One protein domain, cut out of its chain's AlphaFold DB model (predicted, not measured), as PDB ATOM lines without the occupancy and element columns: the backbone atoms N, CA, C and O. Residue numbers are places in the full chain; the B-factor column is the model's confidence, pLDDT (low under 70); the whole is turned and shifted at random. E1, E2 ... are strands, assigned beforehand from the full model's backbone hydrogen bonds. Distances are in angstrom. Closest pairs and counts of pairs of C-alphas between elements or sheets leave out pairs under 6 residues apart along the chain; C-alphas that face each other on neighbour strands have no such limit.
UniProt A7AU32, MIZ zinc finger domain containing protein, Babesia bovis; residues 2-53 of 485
ATOM      1  N   THR A   2      14.458 -45.935  32.630       26.89
ATOM      2  CA  THR A   2      15.245 -44.709  32.467       26.89
ATOM      3  C   THR A   2      16.504 -44.853  33.313       26.89
ATOM      4  O   THR A   2      16.420 -44.983  34.532       26.89
ATOM      5  N   ALA A   3      17.662 -44.908  32.659       27.12
ATOM      6  CA  ALA A   3      18.948 -44.948  33.334       27.12
ATOM      7  C   ALA A   3      19.109 -43.666  34.163       27.12
ATOM      8  O   ALA A   3      19.182 -42.567  33.614       27.12
ATOM      9  N   VAL A   4      19.145 -43.813  35.487       30.39
ATOM     10  CA  VAL A   4      19.680 -42.791  36.384       30.39
ATOM     11  C   VAL A   4      21.158 -42.696  36.034       30.39
ATOM     12  O   VAL A   4      21.949 -43.550  36.432       30.39
ATOM     13  N   VAL A   5      21.524 -41.718  35.206       34.81
ATOM     14  CA  VAL A   5      22.928 -41.378  34.986       34.81
ATOM     15  C   VAL A   5      23.452 -40.991  36.360       34.81
ATOM     16  O   VAL A   5      23.000 -40.000  36.933       34.81
ATOM     17  N   ALA A   6      24.313 -41.825  36.942       35.66
ATOM     18  CA  ALA A   6      24.969 -41.508  38.198       35.66
ATOM     19  C   ALA A   6      25.675 -40.164  37.997       35.66
ATOM     20  O   ALA A   6      26.620 -40.078  37.211       35.66
ATOM     21  N   ALA A   7      25.167 -39.101  38.626       50.16
ATOM     22  CA  ALA A   7      25.824 -37.806  38.585       50.16
ATOM     23  C   ALA A   7      27.266 -38.021  39.052       50.16
ATOM     24  O   ALA A   7      27.482 -38.602  40.121       50.16
ATOM     25  N   SER A   8      28.247 -37.625  38.234       64.06
ATOM     26  CA  SER A   8      29.647 -37.741  38.635       64.06
ATOM     27  C   SER A   8      29.818 -37.051  39.988       64.06
ATOM     28  O   SER A   8      29.435 -35.891  40.160       64.06
ATOM     29  N   THR A   9      30.422 -37.756  40.950       78.06
ATOM     30  CA  THR A   9      30.741 -37.194  42.272       78.06
ATOM     31  C   THR A   9      31.703 -36.006  42.194       78.06
ATOM     32  O   THR A   9      31.949 -35.343  43.202       78.06
ATOM     33  N   ASP A  10      32.251 -35.724  41.012       84.62
ATOM     34  CA  ASP A  10      33.117 -34.580  40.754       84.62
ATOM     35  C   ASP A  10      32.361 -33.259  40.895       84.62
ATOM     36  O   ASP A  10      32.918 -32.311  41.435       84.62
ATOM     37  N   PHE A  11      31.082 -33.200  40.508       86.81
ATOM     38  CA  PHE A  11      30.264 -31.977  40.577       86.81
ATOM     39  C   PHE A  11      29.451 -31.848  41.868       86.81
ATOM     40  O   PHE A  11      28.597 -30.968  41.987       86.81
ATOM     41  N   GLN A  12      29.715 -32.701  42.859       86.00
ATOM     42  CA  GLN A  12      28.953 -32.752  44.107       86.00
ATOM     43  C   GLN A  12      28.970 -31.416  44.877       86.00
ATOM     44  O   GLN A  12      27.996 -31.089  45.557       86.00
ATOM     45  N   TYR A  13      30.059 -30.645  44.774       90.12
ATOM     46  CA  TYR A  13      30.221 -29.342  45.441       90.12
ATOM     47  C   TYR A  13      29.837 -28.155  44.549       90.12
ATOM     48  O   TYR A  13      29.862 -27.010  44.999       90.12
ATOM     49  N   CYS A  14      29.463 -28.413  43.294       90.00
ATOM     50  CA  CYS A  14      28.859 -27.399  42.447       90.00
ATOM     51  C   CYS A  14      27.481 -27.032  43.017       90.00
ATOM     52  O   CYS A  14      26.736 -27.915  43.439       90.00
ATOM     53  N   ILE A  15      27.095 -25.753  42.984       87.38
ATOM     54  CA  ILE A  15      25.819 -25.280  43.560       87.38
ATOM     55  C   ILE A  15      24.572 -25.910  42.911       87.38
ATOM     56  O   ILE A  15      23.505 -25.942  43.514       87.38
ATOM     57  N   CYS A  16      24.706 -26.428  41.685       85.56
ATOM     58  CA  CYS A  16      23.660 -27.166  40.978       85.56
ATOM     59  C   CYS A  16      23.691 -28.680  41.263       85.56
ATOM     60  O   CYS A  16      22.962 -29.430  40.620       85.56
ATOM     61  N   HIS A  17      24.597 -29.152  42.128       81.12
ATOM     62  CA  HIS A  17      24.813 -30.562  42.469       81.12
ATOM     63  C   HIS A  17      24.978 -31.493  41.249       81.12
ATOM     64  O   HIS A  17      24.547 -32.643  41.268       81.12
ATOM     65  N   GLY A  18      25.567 -30.990  40.159       75.69
ATOM     66  CA  GLY A  18      25.767 -31.751  38.920       75.69
ATOM     67  C   GLY A  18      24.534 -31.903  38.016       75.69
ATOM     68  O   GLY A  18      24.627 -32.593  37.008       75.69
ATOM     69  N   ILE A  19      23.401 -31.259  38.331       73.56
ATOM     70  CA  ILE A  19      22.152 -31.372  37.549       73.56
ATOM     71  C   ILE A  19      22.256 -30.655  36.191       73.56
ATOM     72  O   ILE A  19      21.713 -31.123  35.193       73.56
ATOM     73  N   GLU A  20      22.976 -29.537  36.125       60.53
ATOM     74  CA  GLU A  20      23.166 -28.769  34.892       60.53
ATOM     75  C   GLU A  20      24.502 -29.082  34.219       60.53
ATOM     76  O   GLU A  20      25.423 -28.273  34.234       60.53
ATOM     77  N   GLY A  21      24.616 -30.252  33.606       55.56
ATOM     78  CA  GLY A  21      25.736 -30.555  32.725       55.56
ATOM     79  C   GLY A  21      25.246 -30.791  31.307       55.56
ATOM     80  O   GLY A  21      25.051 -31.942  30.922       55.56
ATOM     81  N   SER A  22      25.088 -29.739  30.492       52.88
ATOM     82  CA  SER A  22      25.279 -29.977  29.057       52.88
ATOM     83  C   SER A  22      26.731 -30.435  28.896       52.88
ATOM     84  O   SER A  22      27.632 -29.884  29.536       52.88
ATOM     85  N   SER A  23      26.981 -31.436  28.055       53.56
ATOM     86  CA  SER A  23      28.322 -31.985  27.790       53.56
ATOM     87  C   SER A  23      29.343 -30.952  27.272       53.56
ATOM     88  O   SER A  23      30.507 -31.284  27.076       53.56
ATOM     89  N   LEU A  24      28.916 -29.701  27.062       57.06
ATOM     90  CA  LEU A  24      29.688 -28.570  26.548       57.06
ATOM     91  C   LEU A  24      29.986 -27.491  27.606       57.06
ATOM     92  O   LEU A  24      30.647 -26.500  27.291       57.06
ATOM     93  N   SER A  25      29.482 -27.618  28.839       65.38
ATOM     94  CA  SER A  25      29.737 -26.603  29.863       65.38
ATOM     95  C   SER A  25      31.205 -26.629  30.304       65.38
ATOM     96  O   SER A  25      31.744 -27.656  30.719       65.38
ATOM     97  N   ARG A  26      31.878 -25.476  30.205       85.69
ATOM     98  CA  ARG A  26      33.207 -25.299  30.800       85.69
ATOM     99  C   ARG A  26      33.109 -25.489  32.313       85.69
ATOM    100  O   ARG A  26      32.158 -25.018  32.941       85.69
ATOM    101  N   TYR A  27      34.110 -26.136  32.889       90.44
ATOM    102  CA  TYR A  27      34.222 -26.374  34.323       90.44
ATOM    103  C   TYR A  27      35.511 -25.762  34.866       90.44
ATOM    104  O   TYR A  27      36.462 -25.527  34.125       90.44
ATOM    105  N   VAL A  28      35.520 -25.522  36.170       92.94
ATOM    106  CA  VAL A  28      36.694 -25.118  36.946       92.94
ATOM    107  C   VAL A  28      36.913 -26.123  38.070       92.94
ATOM    108  O   VAL A  28      35.952 -26.709  38.582       92.94
ATOM    109  N   ARG A  29      38.175 -26.362  38.430       94.88
ATOM    110  CA  ARG A  29      38.564 -27.321  39.469       94.88
ATOM    111  C   ARG A  29      38.924 -26.572  40.741       94.88
ATOM    112  O   ARG A  29      39.770 -25.692  40.707       94.88
ATOM    113  N   CYS A  30      38.288 -26.923  41.854       95.12
ATOM    114  CA  CYS A  30      38.623 -26.345  43.150       95.12
ATOM    115  C   CYS A  30      40.025 -26.796  43.572       95.12
ATOM    116  O   CYS A  30      40.269 -27.998  43.661       95.12
ATOM    117  N   ARG A  31      40.915 -25.856  43.894       95.44
ATOM    118  CA  ARG A  31      42.284 -26.165  44.338       95.44
ATOM    119  C   ARG A  31      42.356 -26.960  45.650       95.44
ATOM    120  O   ARG A  31      43.334 -27.655  45.878       95.44
ATOM    121  N   SER A  32      41.329 -26.862  46.501       93.75
ATOM    122  CA  SER A  32      41.354 -27.419  47.865       93.75
ATOM    123  C   SER A  32      40.736 -28.816  47.975       93.75
ATOM    124  O   SER A  32      41.167 -29.614  48.798       93.75
ATOM    125  N   CYS A  33      39.716 -29.128  47.168       93.62
ATOM    126  CA  CYS A  33      39.039 -30.436  47.200       93.62
ATOM    127  C   CYS A  33      39.044 -31.176  45.862       93.62
ATOM    128  O   CYS A  33      38.432 -32.238  45.759       93.62
ATOM    129  N   GLU A  34      39.641 -30.584  44.823       94.12
ATOM    130  CA  GLU A  34      39.730 -31.112  43.452       94.12
ATOM    131  C   GLU A  34      38.382 -31.353  42.747       94.12
ATOM    132  O   GLU A  34      38.342 -31.742  41.578       94.12
ATOM    133  N   LYS A  35      37.260 -31.059  43.417       92.62
ATOM    134  CA  LYS A  35      35.914 -31.136  42.848       92.62
ATOM    135  C   LYS A  35      35.714 -30.095  41.754       92.62
ATOM    136  O   LYS A  35      36.262 -28.990  41.794       92.62
ATOM    137  N   LEU A  36      34.884 -30.458  40.786       92.62
ATOM    138  CA  LEU A  36      34.539 -29.635  39.642       92.62
ATOM    139  C   LEU A  36      33.312 -28.779  39.951       92.62
ATOM    140  O   LEU A  36      32.361 -29.197  40.612       92.62
ATOM    141  N   SER A  37      33.323 -27.551  39.453       91.88
ATOM    142  CA  SER A  37      32.155 -26.678  39.423       91.88
ATOM    143  C   SER A  37      31.939 -26.182  38.005       91.88
ATOM    144  O   SER A  37      32.896 -25.836  37.310       91.88
ATOM    145  N   HIS A  38      30.688 -26.145  37.551       90.00
ATOM    146  CA  HIS A  38      30.377 -25.530  36.266       90.00
ATOM    147  C   HIS A  38      30.750 -24.049  36.317       90.00
ATOM    148  O   HIS A  38      30.441 -23.361  37.290       90.00
ATOM    149  N   ARG A  39      31.372 -23.525  35.257       87.88
ATOM    150  CA  ARG A  39      31.823 -22.125  35.228       87.88
ATOM    151  C   ARG A  39      30.669 -21.136  35.413       87.88
ATOM    152  O   ARG A  39      30.850 -20.098  36.030       87.88
ATOM    153  N   ASN A  40      29.472 -21.482  34.943       86.56
ATOM    154  CA  ASN A  40      28.269 -20.655  35.102       86.56
ATOM    155  C   ASN A  40      27.647 -20.724  36.507       86.56
ATOM    156  O   ASN A  40      26.775 -19.925  36.831       86.56
ATOM    157  N   CYS A  41      28.064 -21.690  37.321       88.19
ATOM    158  CA  CYS A  41      27.573 -21.910  38.676       88.19
ATOM    159  C   CYS A  41      28.414 -21.179  39.733       88.19
ATOM    160  O   CYS A  41      28.090 -21.232  40.916       88.19
ATOM    161  N   VAL A  42      29.509 -20.530  39.341       89.12
ATOM    162  CA  VAL A  42      30.444 -19.904  40.276       89.12
ATOM    163  C   VAL A  42      30.715 -18.466  39.873       89.12
ATOM    164  O   VAL A  42      30.734 -18.122  38.693       89.12
ATOM    165  N   VAL A  43      30.939 -17.629  40.877       89.06
ATOM    166  CA  VAL A  43      31.537 -16.309  40.711       89.06
ATOM    167  C   VAL A  43      32.931 -16.410  41.302       89.06
ATOM    168  O   VAL A  43      33.099 -16.972  42.381       89.06
ATOM    169  N   MET A  44      33.934 -15.936  40.580       88.19
ATOM    170  CA  MET A  44      35.314 -15.956  41.040       88.19
ATOM    171  C   MET A  44      36.063 -14.765  40.462       88.19
ATOM    172  O   MET A  44      35.775 -14.336  39.343       88.19
ATOM    173  N   ASP A  45      37.014 -14.268  41.240       84.19
ATOM    174  CA  ASP A  45      37.957 -13.242  40.821       84.19
ATOM    175  C   ASP A  45      39.282 -13.928  40.482       84.19
ATOM    176  O   ASP A  45      39.662 -14.890  41.151       84.19
ATOM    177  N   GLY A  46      39.989 -13.435  39.468       87.69
ATOM    178  CA  GLY A  46      41.299 -13.971  39.102       87.69
ATOM    179  C   GLY A  46      41.256 -15.238  38.230       87.69
ATOM    180  O   GLY A  46      40.242 -15.515  37.576       87.69
ATOM    181  N   PRO A  47      42.392 -15.951  38.137       90.75
ATOM    182  CA  PRO A  47      42.582 -17.069  37.219       90.75
ATOM    183  C   PRO A  47      41.940 -18.370  37.731       90.75
ATOM    184  O   PRO A  47      41.692 -18.540  38.926       90.75
ATOM    185  N   ASP A  48      41.667 -19.308  36.820       91.19
ATOM    186  CA  ASP A  48      40.944 -20.558  37.109       91.19
ATOM    187  C   ASP A  48      41.681 -21.450  38.125       91.19
ATOM    188  O   ASP A  48      41.047 -22.166  38.897       91.19
ATOM    189  N   GLU A  49      43.010 -21.376  38.154       91.56
ATOM    190  CA  GLU A  49      43.902 -22.131  39.037       91.56
ATOM    191  C   GLU A  49      43.780 -21.711  40.511       91.56
ATOM    192  O   GLU A  49      44.072 -22.498  41.413       91.56
ATOM    193  N   GLU A  50      43.319 -20.486  40.771       91.88
ATOM    194  CA  GLU A  50      43.091 -19.970  42.124       91.88
ATOM    195  C   GLU A  50      41.677 -20.263  42.642       91.88
ATOM    196  O   GLU A  50      41.368 -19.969  43.800       91.88
ATOM    197  N   PHE A  51      40.816 -20.868  41.815       94.19
ATOM    198  CA  PHE A  51      39.436 -21.155  42.179       94.19
ATOM    199  C   PHE A  51      39.335 -22.044  43.426       94.19
ATOM    200  O   PHE A  51      39.880 -23.149  43.503       94.19
ATOM    201  N   GLU A  52      38.520 -21.599  44.378       94.56
ATOM    202  CA  GLU A  52      38.152 -22.354  45.566       94.56
ATOM    203  C   GLU A  52      36.630 -22.333  45.731       94.56
ATOM    204  O   GLU A  52      36.011 -21.267  45.754       94.56
ATOM    205  N   CYS A  53      35.996 -23.505  45.827       94.12
ATOM    206  CA  CYS A  53      34.539 -23.590  45.934       94.12
ATOM    207  C   CYS A  53      34.038 -23.049  47.283       94.12
ATOM    208  O   CYS A  53      34.747 -23.118  48.287       94.12
TER     209      CYS A  53
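This is residues 2 to 53 of the 485 residues of the protein "MIZ zinc finger domain containing protein" of Babesia bovis (UniProt A7AU32). This domain has little regular structure: a small hairpin of two short strands, E1 and E2, sits in the middle, with long loops toward either end of the longest axis. Residues 2 to 8 run outward as a tail and make much of the length. The printed part has 52 residues, with no named helix and two antiparallel strands, E1 then E2; the class is all strand, with only 6 residues in named elements. It is compact, with a radius of gyration of the C-alphas of 11.3 A, and spans 41 by 20 by 14 A.

Find C-alpha 27 at (34.222, -26.374, 34.323); there E1, residues 27 to 29, begins. E2, residues 36 to 38, ends at C-alpha 38, (30.377, -25.530, 36.266). Each measures 6.8 A.

E1 and E2 form a hairpin over a short link, their directions 149 degrees apart. Look at N 28 and O 37, within hydrogen-bond range at 2.9 A. C-alphas 27 and 38 face each other at 4.4 A.

The farthest C-alphas, those of Thr 2 and Gly 46, are 40.8 A apart. The printed part has no cut. Residues 2 to 8 and 20 to 25 have pLDDT under 70.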